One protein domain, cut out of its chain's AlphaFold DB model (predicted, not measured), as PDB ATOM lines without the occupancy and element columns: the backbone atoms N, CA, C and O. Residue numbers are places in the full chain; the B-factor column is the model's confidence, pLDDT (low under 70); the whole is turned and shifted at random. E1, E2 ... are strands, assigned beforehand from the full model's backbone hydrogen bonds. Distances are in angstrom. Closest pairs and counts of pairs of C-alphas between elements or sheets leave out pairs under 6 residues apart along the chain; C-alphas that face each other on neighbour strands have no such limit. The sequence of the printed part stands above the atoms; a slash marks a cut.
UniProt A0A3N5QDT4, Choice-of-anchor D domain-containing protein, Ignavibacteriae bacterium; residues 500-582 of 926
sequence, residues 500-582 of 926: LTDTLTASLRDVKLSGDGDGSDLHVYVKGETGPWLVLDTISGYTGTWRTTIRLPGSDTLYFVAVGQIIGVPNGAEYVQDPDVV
ATOM      1  N   LEU A 500     -29.246   5.039  -6.605       95.00
ATOM      2  CA  LEU A 500     -28.885   5.595  -7.912       95.00
ATOM      3  C   LEU A 500     -28.171   6.936  -7.755       95.00
ATOM      4  O   LEU A 500     -28.378   7.633  -6.763       95.00
ATOM      5  N   THR A 501     -27.395   7.330  -8.763       95.06
ATOM      6  CA  THR A 501     -26.848   8.687  -8.893       95.06
ATOM      7  C   THR A 501     -27.293   9.354 -10.192       95.06
ATOM      8  O   THR A 501     -27.575   8.700 -11.203       95.06
ATOM      9  N   ASP A 502     -27.338  10.686 -10.173       92.12
ATOM     10  CA  ASP A 502     -27.552  11.525 -11.351       92.12
ATOM     11  C   ASP A 502     -26.516  11.276 -12.460       92.12
ATOM     12  O   ASP A 502     -25.514  10.590 -12.271       92.12
ATOM     13  N   THR A 503     -26.727  11.851 -13.643       92.62
ATOM     14  CA  THR A 503     -25.850  11.676 -14.811       92.62
ATOM     15  C   THR A 503     -24.688  12.682 -14.886       92.62
ATOM     16  O   THR A 503     -24.267  13.036 -15.989       92.62
ATOM     17  N   LEU A 504     -24.166  13.192 -13.761       92.56
ATOM     18  CA  LEU A 504     -23.041  14.135 -13.767       92.56
ATOM     19  C   LEU A 504     -21.763  13.499 -14.347       92.56
ATOM     20  O   LEU A 504     -21.283  12.480 -13.844       92.56
ATOM     21  N   THR A 505     -21.194  14.137 -15.375       91.94
ATOM     22  CA  THR A 505     -19.964  13.699 -16.071       91.94
ATOM     23  C   THR A 505     -18.836  14.734 -16.084       91.94
ATOM     24  O   THR A 505     -17.683  14.385 -16.345       91.94
ATOM     25  N   ALA A 506     -19.126  16.002 -15.780       89.44
ATOM     26  CA  ALA A 506     -18.119  17.050 -15.647       89.44
ATOM     27  C   ALA A 506     -18.517  18.086 -14.588       89.44
ATOM     28  O   ALA A 506     -19.706  18.344 -14.396       89.44
ATOM     29  N   SER A 507     -17.542  18.656 -13.877       90.69
ATOM     30  CA  SER A 507     -17.804  19.634 -12.812       90.69
ATOM     31  C   SER A 507     -16.583  20.490 -12.455       90.69
ATOM     32  O   SER A 507     -15.491  20.294 -12.984       90.69
ATOM     33  N   LEU A 508     -16.759  21.424 -11.517       86.94
ATOM     34  CA  LEU A 508     -15.643  22.023 -10.775       86.94
ATOM     35  C   LEU A 508     -15.192  21.068  -9.651       86.94
ATOM     36  O   LEU A 508     -15.781  20.009  -9.442       86.94
ATOM     37  N   ARG A 509     -14.132  21.426  -8.911       88.56
ATOM     38  CA  ARG A 509     -13.604  20.577  -7.823       88.56
ATOM     39  C   ARG A 509     -14.597  20.384  -6.667       88.56
ATOM     40  O   ARG A 509     -14.538  19.355  -6.001       88.56
ATOM     41  N   ASP A 510     -15.507  21.332  -6.458       90.38
ATOM     42  CA  ASP A 510     -16.645  21.202  -5.546       90.38
ATOM     43  C   ASP A 510     -17.872  20.716  -6.332       90.38
ATOM     44  O   ASP A 510     -18.520  21.471  -7.060       90.38
ATOM     45  N   VAL A 511     -18.153  19.421  -6.208       91.44
ATOM     46  CA  VAL A 511     -19.187  18.685  -6.938       91.44
ATOM     47  C   VAL A 511     -20.495  18.705  -6.163       91.44
ATOM     48  O   VAL A 511     -20.534  18.330  -4.997       91.44
ATOM     49  N   LYS A 512     -21.596  19.040  -6.838       93.00
ATOM     50  CA  LYS A 512     -22.952  18.762  -6.345       93.00
ATOM     51  C   LYS A 512     -23.391  17.413  -6.898       93.00
ATOM     52  O   LYS A 512     -23.566  17.301  -8.108       93.00
ATOM     53  N   LEU A 513     -23.542  16.420  -6.024       93.94
ATOM     54  CA  LEU A 513     -23.988  15.072  -6.380       93.94
ATOM     55  C   LEU A 513     -25.403  14.848  -5.843       93.94
ATOM     56  O   LEU A 513     -25.737  15.275  -4.735       93.94
ATOM     57  N   SER A 514     -26.238  14.175  -6.622       94.88
ATOM     58  CA  SER A 514     -27.612  13.845  -6.266       94.88
ATOM     59  C   SER A 514     -28.001  12.445  -6.724       94.88
ATOM     60  O   SER A 514     -27.365  11.851  -7.594       94.88
ATOM     61  N   GLY A 515     -29.070  11.915  -6.140       94.81
ATOM     62  CA  GLY A 515     -29.507  10.552  -6.399       94.81
ATOM     63  C   GLY A 515     -30.787  10.208  -5.657       94.81
ATOM     64  O   GLY A 515     -31.535  11.111  -5.277       94.81
ATOM     65  N   ASP A 516     -31.051   8.917  -5.508       94.31
ATOM     66  CA  ASP A 516     -32.189   8.353  -4.772       94.31
ATOM     67  C   ASP A 516     -31.766   7.050  -4.061       94.31
ATOM     68  O   ASP A 516     -30.633   6.592  -4.252       94.31
ATOM     69  N   GLY A 517     -32.654   6.483  -3.243       93.81
ATOM     70  CA  GLY A 517     -32.433   5.261  -2.458       93.81
ATOM     71  C   GLY A 517     -33.529   5.059  -1.404       93.81
ATOM     72  O   GLY A 517     -34.425   5.895  -1.271       93.81
ATOM     73  N   ASP A 518     -33.464   3.973  -0.629       93.44
ATOM     74  CA  ASP A 518     -34.519   3.623   0.340       93.44
ATOM     75  C   ASP A 518     -34.557   4.486   1.623       93.44
ATOM     76  O   ASP A 518     -35.518   4.402   2.388       93.44
ATOM     77  N   GLY A 519     -33.556   5.341   1.857       94.25
ATOM     78  CA  GLY A 519     -33.412   6.143   3.081       94.25
ATOM     79  C   GLY A 519     -32.418   5.572   4.100       94.25
ATOM     80  O   GLY A 519     -32.103   6.250   5.080       94.25
ATOM     81  N   SER A 520     -31.886   4.370   3.864       95.19
ATOM     82  CA  SER A 520     -30.706   3.841   4.561       95.19
ATOM     83  C   SER A 520     -29.459   4.633   4.167       95.19
ATOM     84  O   SER A 520     -29.389   5.179   3.059       95.19
ATOM     85  N   ASP A 521     -28.464   4.676   5.055       96.94
ATOM     86  CA  ASP A 521     -27.228   5.437   4.841       96.94
ATOM     87  C   ASP A 521     -26.548   5.068   3.512       96.94
ATOM     88  O   ASP A 521     -26.424   3.892   3.164       96.94
ATOM     89  N   LEU A 522     -26.072   6.073   2.773       97.38
ATOM     90  CA  LEU A 522     -25.281   5.874   1.557       97.38
ATOM     91  C   LEU A 522     -23.843   6.325   1.776       97.38
ATOM     92  O   LEU A 522     -23.599   7.464   2.167       97.38
ATOM     93  N   HIS A 523     -22.877   5.477   1.442       96.44
ATOM     94  CA  HIS A 523     -21.473   5.876   1.379       96.44
ATOM     95  C   HIS A 523     -21.100   6.338  -0.028       96.44
ATOM     96  O   HIS A 523     -21.329   5.623  -1.009       96.44
ATOM     97  N   VAL A 524     -20.467   7.510  -0.114       97.31
ATOM     98  CA  VAL A 524     -19.880   8.047  -1.345       97.31
ATOM     99  C   VAL A 524     -18.395   7.701  -1.375       97.31
ATOM    100  O   VAL A 524     -17.601   8.213  -0.584       97.31
ATOM    101  N   TYR A 525     -18.008   6.842  -2.313       97.19
ATOM    102  CA  TYR A 525     -16.624   6.443  -2.541       97.19
ATOM    103  C   TYR A 525     -16.046   7.215  -3.725       97.19
ATOM    104  O   TYR A 525     -16.690   7.317  -4.769       97.19
ATOM    105  N   VAL A 526     -14.817   7.720  -3.597       97.62
ATOM    106  CA  VAL A 526     -14.114   8.456  -4.661       97.62
ATOM    107  C   VAL A 526     -12.724   7.882  -4.916       97.62
ATOM    108  O   VAL A 526     -12.018   7.511  -3.980       97.62
ATOM    109  N   LYS A 527     -12.302   7.873  -6.179       96.94
ATOM    110  CA  LYS A 527     -10.916   7.648  -6.598       96.94
ATOM    111  C   LYS A 527     -10.546   8.655  -7.683       96.94
ATOM    112  O   LYS A 527     -11.230   8.747  -8.697       96.94
ATOM    113  N   GLY A 528      -9.452   9.386  -7.484       96.00
ATOM    114  CA  GLY A 528      -8.795  10.115  -8.572       96.00
ATOM    115  C   GLY A 528      -8.028   9.156  -9.488       96.00
ATOM    116  O   GLY A 528      -7.665   8.051  -9.073       96.00
ATOM    117  N   GLU A 529      -7.793   9.558 -10.735       92.75
ATOM    118  CA  GLU A 529      -7.006   8.818 -11.730       92.75
ATOM    119  C   GLU A 529      -5.742   8.165 -11.136       92.75
ATOM    120  O   GLU A 529      -5.577   6.943 -11.231       92.75
ATOM    121  N   THR A 530      -4.923   8.929 -10.403       90.06
ATOM    122  CA  THR A 530      -3.663   8.441  -9.817       90.06
ATOM    123  C   THR A 530      -3.786   7.980  -8.358       90.06
ATOM    124  O   THR A 530      -2.995   7.150  -7.909       90.06
ATOM    125  N   GLY A 531      -4.789   8.467  -7.617       91.25
ATOM    126  CA  GLY A 531      -4.952   8.208  -6.179       91.25
ATOM    127  C   GLY A 531      -5.574   6.850  -5.780       91.25
ATOM    128  O   GLY A 531      -6.040   6.087  -6.631       91.25
ATOM    129  N   PRO A 532      -5.615   6.531  -4.471       95.94
ATOM    130  CA  PRO A 532      -6.389   5.410  -3.923       95.94
ATOM    131  C   PRO A 532      -7.906   5.686  -3.932       95.94
ATOM    132  O   PRO A 532      -8.338   6.823  -4.133       95.94
ATOM    133  N   TRP A 533      -8.716   4.659  -3.652       97.50
ATOM    134  CA  TRP A 533     -10.110   4.842  -3.230       97.50
ATOM    135  C   TRP A 533     -10.184   5.383  -1.804       97.50
ATOM    136  O   TRP A 533      -9.455   4.932  -0.917       97.50
ATOM    137  N   LEU A 534     -11.113   6.305  -1.578       96.56
ATOM    138  CA  LEU A 534     -11.414   6.927  -0.293       96.56
ATOM    139  C   LEU A 534     -12.930   6.890  -0.056       96.56
ATOM    140  O   LEU A 534     -13.705   7.053  -0.999       96.56
ATOM    141  N   VAL A 535     -13.349   6.730   1.201       94.50
ATOM    142  CA  VAL A 535     -14.702   7.130   1.625       94.50
ATOM    143  C   VAL A 535     -14.677   8.651   1.772       94.50
ATOM    144  O   VAL A 535     -13.780   9.171   2.436       94.50
ATOM    145  N   LEU A 536     -15.592   9.356   1.109       92.88
ATOM    146  CA  LEU A 536     -15.592  10.821   1.041       92.88
ATOM    147  C   LEU A 536     -16.719  11.459   1.856       92.88
ATOM    148  O   LEU A 536     -16.512  12.523   2.431       92.88
ATOM    149  N   ASP A 537     -17.893  10.828   1.878       93.69
ATOM    150  CA  ASP A 537     -19.105  11.337   2.525       93.69
ATOM    151  C   ASP A 537     -20.049  10.177   2.900       93.69
ATOM    152  O   ASP A 537     -20.020   9.121   2.254       93.69
ATOM    153  N   THR A 538     -20.900  10.394   3.906       95.62
ATOM    154  CA  THR A 538     -21.971   9.477   4.330       95.62
ATOM    155  C   THR A 538     -23.287  10.248   4.374       95.62
ATOM    156  O   THR A 538     -23.463  11.163   5.176       95.62
ATOM    157  N   ILE A 539     -24.219   9.875   3.499       96.56
ATOM    158  CA  ILE A 539     -25.506  10.546   3.316       96.56
ATOM    159  C   ILE A 539     -26.556   9.805   4.147       96.56
ATOM    160  O   ILE A 539     -26.937   8.686   3.805       96.56
ATOM    161  N   SER A 540     -27.037  10.453   5.206       95.88
ATOM    162  CA  SER A 540     -27.952   9.875   6.201       95.88
ATOM    163  C   SER A 540     -29.288  10.611   6.280       95.88
ATOM    164  O   SER A 540     -29.363  11.813   6.020       95.88
ATOM    165  N   GLY A 541     -30.342   9.910   6.710       93.25
ATOM    166  CA  GLY A 541     -31.612  10.526   7.124       93.25
ATOM    167  C   GLY A 541     -32.412  11.218   6.011       93.25
ATOM    168  O   GLY A 541     -33.208  12.114   6.295       93.25
ATOM    169  N   TYR A 542     -32.198  10.830   4.753       93.94
ATOM    170  CA  TYR A 542     -32.957  11.321   3.603       93.94
ATOM    171  C   TYR A 542     -34.210  10.462   3.356       93.94
ATOM    172  O   TYR A 542     -34.321   9.337   3.833       93.94
ATOM    173  N   THR A 543     -35.161  10.983   2.577       88.69
ATOM    174  CA  THR A 543     -36.377  10.252   2.179       88.69
ATOM    175  C   THR A 543     -36.529  10.292   0.658       88.69
ATOM    176  O   THR A 543     -37.019  11.283   0.111       88.69
ATOM    177  N   GLY A 544     -36.078   9.238  -0.028       84.12
ATOM    178  CA  GLY A 544     -36.025   9.174  -1.493       84.12
ATOM    179  C   GLY A 544     -34.887  10.020  -2.075       84.12
ATOM    180  O   GLY A 544     -33.713   9.674  -1.958       84.12
ATOM    181  N   THR A 545     -35.208  11.156  -2.698       91.12
ATOM    182  CA  THR A 545     -34.205  11.994  -3.374       91.12
ATOM    183  C   THR A 545     -33.252  12.688  -2.396       91.12
ATOM    184  O   THR A 545     -33.672  13.508  -1.579       91.12
ATOM    185  N   TRP A 546     -31.948  12.459  -2.565       94.31
ATOM    186  CA  TRP A 546     -30.877  13.091  -1.790       94.31
ATOM    187  C   TRP A 546     -29.996  14.020  -2.638       94.31
ATOM    188  O   TRP A 546     -29.945  13.923  -3.870       94.31
ATOM    189  N   ARG A 547     -29.291  14.943  -1.967       94.44
ATOM    190  CA  ARG A 547     -28.286  15.852  -2.553       94.44
ATOM    191  C   ARG A 547     -27.175  16.136  -1.538       94.44
ATOM    192  O   ARG A 547     -27.484  16.510  -0.413       94.44
ATOM    193  N   THR A 548     -25.915  16.041  -1.953       93.75
ATOM    194  CA  THR A 548     -24.732  16.449  -1.168       93.75
ATOM    195  C   THR A 548     -23.807  17.350  -2.004       93.75
ATOM    196  O   THR A 548     -23.962  17.463  -3.224       93.75
ATOM    197  N   THR A 549     -22.867  18.043  -1.357       93.81
ATOM    198  CA  THR A 549     -21.788  18.791  -2.023       93.81
ATOM    199  C   THR A 549     -20.440  18.299  -1.506       93.81
ATOM    200  O   THR A 549     -20.105  18.515  -0.346       93.81
ATOM    201  N   ILE A 550     -19.670  17.654  -2.379       91.75
ATOM    202  CA  ILE A 550     -18.420  16.955  -2.059       91.75
ATOM    203  C   ILE A 550     -17.231  17.627  -2.755       91.75
ATOM    204  O   ILE A 550     -17.329  18.039  -3.910       91.75
ATOM    205  N   ARG A 551     -16.080  17.719  -2.081       92.12
ATOM    206  CA  ARG A 551     -14.851  18.282  -2.663       92.12
ATOM    207  C   ARG A 551     -13.941  17.165  -3.167       92.12
ATOM    208  O   ARG A 551     -13.446  16.366  -2.377       92.12
ATOM    209  N   LEU A 552     -13.692  17.119  -4.476       93.19
ATOM    210  CA  LEU A 552     -12.858  16.087  -5.093       93.19
ATOM    211  C   LEU A 552     -11.382  16.234  -4.648       93.19
ATOM    212  O   LEU A 552     -10.802  17.315  -4.815       93.19
ATOM    213  N   PRO A 553     -10.760  15.181  -4.078       92.62
ATOM    214  CA  PRO A 553      -9.464  15.273  -3.398       92.62
ATOM    215  C   PRO A 553      -8.263  15.277  -4.355       92.62
ATOM    216  O   PRO A 553      -8.335  14.771  -5.472       92.62
ATOM    217  N   GLY A 554      -7.120  15.792  -3.897       89.94
ATOM    218  CA  GLY A 554      -5.865  15.784  -4.661       89.94
ATOM    219  C   GLY A 554      -5.852  16.751  -5.852       89.94
ATOM    220  O   GLY A 554      -6.530  17.778  -5.840       89.94
ATOM    221  N   SER A 555      -5.047  16.427  -6.868       88.06
ATOM    222  CA  SER A 555      -4.784  17.276  -8.043       88.06
ATOM    223  C   SER A 555      -5.177  16.655  -9.388       88.06
ATOM    224  O   SER A 555      -5.013  17.319 -10.407       88.06
ATOM    225  N   ASP A 556      -5.691  15.421  -9.402       92.50
ATOM    226  CA  ASP A 556      -6.171  14.756 -10.621       92.50
ATOM    227  C   ASP A 556      -7.280  15.582 -11.313       92.50
ATOM    228  O   ASP A 556      -7.912  16.459 -10.705       92.50
ATOM    229  N   THR A 557      -7.519  15.301 -12.599       91.44
ATOM    230  CA  THR A 557      -8.576  15.927 -13.420       91.44
ATOM    231  C   THR A 557      -9.670  14.949 -13.851       91.44
ATOM    232  O   THR A 557     -10.679  15.376 -14.411       91.44
ATOM    233  N   LEU A 558      -9.519  13.657 -13.551       95.31
ATOM    234  CA  LEU A 558     -10.511  12.609 -13.776       95.31
ATOM    235  C   LEU A 558     -10.760  11.848 -12.468       95.31
ATOM    236  O   LEU A 558      -9.818  11.448 -11.782       95.31
ATOM    237  N   TYR A 559     -12.036  11.652 -12.138       97.31
ATOM    238  CA  TYR A 559     -12.484  10.993 -10.915       97.31
ATOM    239  C   TYR A 559     -13.535   9.926 -11.196       97.31
ATOM    240  O   TYR A 559     -14.455  10.120 -11.992       97.31
ATOM    241  N   PHE A 560     -13.423   8.824 -10.470       97.88
ATOM    242  CA  PHE A 560     -14.389   7.739 -10.413       97.88
ATOM    243  C   PHE A 560     -15.135   7.833  -9.083       97.88
ATOM    244  O   PHE A 560     -14.514   7.986  -8.030       97.88
ATOM    245  N   VAL A 561     -16.463   7.764  -9.132       97.88
ATOM    246  CA  VAL A 561     -17.341   7.796  -7.957       97.88
ATOM    247  C   VAL A 561     -18.222   6.556  -7.974       97.88
ATOM    248  O   VAL A 561     -18.833   6.261  -8.998       97.88
ATOM    249  N   ALA A 562     -18.315   5.863  -6.844       97.69
ATOM    250  CA  ALA A 562     -19.286   4.797  -6.600       97.69
ATOM    251  C   ALA A 562     -20.124   5.164  -5.371       97.69
ATOM    252  O   ALA A 562     -19.592   5.738  -4.421       97.69
ATOM    253  N   VAL A 563     -21.409   4.815  -5.369       97.69
ATOM    254  CA  VAL A 563     -22.279   4.963  -4.194       97.69
ATOM    255  C   VAL A 563     -22.846   3.598  -3.812       97.69
ATOM    256  O   VAL A 563     -23.280   2.834  -4.676       97.69
ATOM    257  N   GLY A 564     -22.802   3.278  -2.516       97.38
ATOM    258  CA  GLY A 564     -23.330   2.032  -1.958       97.38
ATOM    259  C   GLY A 564     -24.257   2.290  -0.776       97.38
ATOM    260  O   GLY A 564     -23.936   3.109   0.083       97.38
ATOM    261  N   GLN A 565     -25.388   1.586  -0.749       97.12
ATOM    262  CA  GLN A 565     -26.419   1.666   0.287       97.12
ATOM    263  C   GLN A 565     -26.104   0.666   1.399       97.12
ATOM    264  O   GLN A 565     -25.888  -0.513   1.119       97.12
ATOM    265  N   ILE A 566     -26.011   1.139   2.638       96.56
ATOM    266  CA  ILE A 566     -25.617   0.334   3.795       96.56
ATOM    267  C   ILE A 566     -26.833  -0.420   4.332       96.56
ATOM    268  O   ILE A 566     -27.852   0.189   4.659       96.56
ATOM    269  N   ILE A 567     -26.719  -1.741   4.475       94.06
ATOM    270  CA  ILE A 567     -27.750  -2.549   5.130       94.06
ATOM    271  C   ILE A 567     -27.501  -2.496   6.639       94.06
ATOM    272  O   ILE A 567     -26.576  -3.121   7.150       94.06
ATOM    273  N   GLY A 568     -28.318  -1.727   7.365       87.31
ATOM    274  CA  GLY A 568     -28.082  -1.435   8.788       87.31
ATOM    275  C   GLY A 568     -28.106  -2.655   9.722       87.31
ATOM    276  O   GLY A 568     -27.459  -2.633  10.768       87.31
ATOM    277  N   VAL A 569     -28.828  -3.721   9.353       89.44
ATOM    278  CA  VAL A 569     -28.803  -5.032  10.031       89.44
ATOM    279  C   VAL A 569     -28.908  -6.140   8.971       89.44
ATOM    280  O   VAL A 569     -30.023  -6.548   8.639       89.44
ATOM    281  N   PRO A 570     -27.787  -6.626   8.404       92.38
ATOM    282  CA  PRO A 570     -27.809  -7.664   7.374       92.38
ATOM    283  C   PRO A 570     -28.299  -9.005   7.931       92.38
ATOM    284  O   PRO A 570     -27.867  -9.444   9.003       92.38
ATOM    285  N   ASN A 571     -29.167  -9.705   7.200       94.44
ATOM    286  CA  ASN A 571     -29.529 -11.075   7.536       94.44
ATOM    287  C   ASN A 571     -28.324 -12.006   7.333       94.44
ATOM    288  O   ASN A 571     -27.846 -12.174   6.217       94.44
ATOM    289  N   GLY A 572     -27.848 -12.647   8.403       91.00
ATOM    290  CA  GLY A 572     -26.745 -13.617   8.350       91.00
ATOM    291  C   GLY A 572     -27.164 -15.069   8.069       91.00
ATOM    292  O   GLY A 572     -26.306 -15.954   8.061       91.00
ATOM    293  N   ALA A 573     -28.460 -15.357   7.905       93.25
ATOM    294  CA  ALA A 573     -28.954 -16.729   7.797       93.25
ATOM    295  C   ALA A 573     -28.605 -17.389   6.449       93.25
ATOM    296  O   ALA A 573     -28.686 -16.783   5.378       93.25
ATOM    297  N   GLU A 574     -28.245 -18.675   6.497       89.69
ATOM    298  CA  GLU A 574     -27.863 -19.418   5.296       89.69
ATOM    299  C   GLU A 574     -29.016 -19.494   4.279       89.69
ATOM    300  O   GLU A 574     -30.186 -19.610   4.639       89.69
ATOM    301  N   TYR A 575     -28.659 -19.419   2.992       95.44
ATOM    302  CA  TYR A 575     -29.553 -19.344   1.828       95.44
ATOM    303  C   TYR A 575     -30.351 -18.043   1.639       95.44
ATOM    304  O   TYR A 575     -30.900 -17.863   0.555       95.44
ATOM    305  N   VAL A 576     -30.375 -17.121   2.607       95.69
ATOM    306  CA  VAL A 576     -31.104 -15.831   2.538       95.69
ATOM    307  C   VAL A 576     -30.253 -14.649   3.037       95.69
ATOM    308  O   VAL A 576     -30.778 -13.692   3.596       95.69
ATOM    309  N   GLN A 577     -28.931 -14.735   2.864       95.44
ATOM    310  CA  GLN A 577     -27.982 -13.778   3.433       95.44
ATOM    311  C   GLN A 577     -27.974 -12.438   2.676       95.44
ATOM    312  O   GLN A 577     -27.855 -12.435   1.451       95.44
ATOM    313  N   ASP A 578     -28.002 -11.313   3.392       95.75
ATOM    314  CA  ASP A 578     -27.791  -9.967   2.832       95.75
ATOM    315  C   ASP A 578     -26.295  -9.602   2.719       95.75
ATOM    316  O   ASP A 578     -25.477 -10.080   3.511       95.75
ATOM    317  N   PRO A 579     -25.902  -8.733   1.768       96.62
ATOM    318  CA  PRO A 579     -24.612  -8.051   1.807       96.62
ATOM    319  C   PRO A 579     -24.646  -6.862   2.784       96.62
ATOM    320  O   PRO A 579     -25.662  -6.184   2.900       96.62
ATOM    321  N   ASP A 580     -23.511  -6.523   3.399       95.12
ATOM    322  CA  ASP A 580     -23.383  -5.317   4.242       95.12
ATOM    323  C   ASP A 580     -23.633  -4.011   3.460       95.12
ATOM    324  O   ASP A 580     -24.066  -3.001   4.019       95.12
ATOM    325  N   VAL A 581     -23.334  -4.017   2.154       97.00
ATOM    326  CA  VAL A 581     -23.451  -2.860   1.257       97.00
ATOM    327  C   VAL A 581     -24.026  -3.290  -0.092       97.00
ATOM    328  O   VAL A 581     -23.459  -4.138  -0.781       97.00
ATOM    329  N   VAL A 582     -25.115  -2.654  -0.515       97.75
ATOM    330  CA  VAL A 582     -25.715  -2.833  -1.839       97.75
ATOM    331  C   VAL A 582     -25.156  -1.792  -2.809       97.75
ATOM    332  O   VAL A 582     -25.379  -0.591  -2.666       97.75
TER     333      VAL A 582
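This is residues 500 to 582 of the 926 residues of the protein "Choice-of-anchor D domain-containing protein" of Ignavibacteriae bacterium (UniProt A0A3N5QDT4). Two small layers of strands make a loosely formed sandwich, only partly face to face: the pair E1 and E4 lies over one face of the strongly twisted three-stranded sheet of E3, E2 and E5. From the end of E5 the stretch of residues 567 to 582 runs out to one end of the domain and folds back, until residues 581 to 582 pair with residues 565 to 566 of E5; this loop makes much of the length. The printed part has 83 residues with no named helix and five named strands, E1 to E5 in order along the chain, and both sheets, E3 - E2 - E5 and E1 - E4, are antiparallel. The class is all strand, though under half of the residues, 36 of 83, are in named elements. The whole is only just loose, close to compact, with a radius of gyration of the C-alphas of 14.4 A, and is elongated, spanning 45 by 28 by 18 A.

Residues 500 to 501 pair antiparallel with residues 515 to 516 of E1. E1 is residues 510 to 516, 20.2 A long, and begins at C-alpha 510 at (-16.645, 21.202, -5.546). E2 is residues 522 to 528, 19.8 A, and E3 is residues 533 to 539, 17.7 A. E4 is residues 546 to 551, 16.9 A. E5, the longest strand, is residues 558 to 566, 26.2 A, and ends at C-alpha 566 at (-25.617, 0.334, 3.795).

In the larger sheet E2 is the inner strand, and E3 and E5 are the edge strands. E2 and E3 form a hairpin and are antiparallel at 149 degrees, with N 524 and O 537 within hydrogen-bond range at 2.9 A. E2 and E5 are antiparallel at 160 degrees, with N 525 and O 562 at 2.9 A. In the other sheet E1 and E4 are antiparallel at 156 degrees, with N 511 and O 550 at 2.8 A and N 548 and O 513 at 2.9 A. Between E3 and E4 the closest C-alphas, those of Asp 537 and Ile 550, are 7.3 A apart. E1 and E3, E1 and E5, and E2 and E4 are apart.

The two C-alphas farthest apart are those of Leu 508 and Glu 574, 46.1 A. The printed part has no cut. The links E1 to E2 and E2 to E3 are tight, those from E3 to E4 and E4 to E5 are short, and no link is long. The C-alphas of residues 567 to 582 lie 11 to 28 A from the mean of the C-alphas. The mean pLDDT of the printed part is 93.8, and no printed residue is under 70.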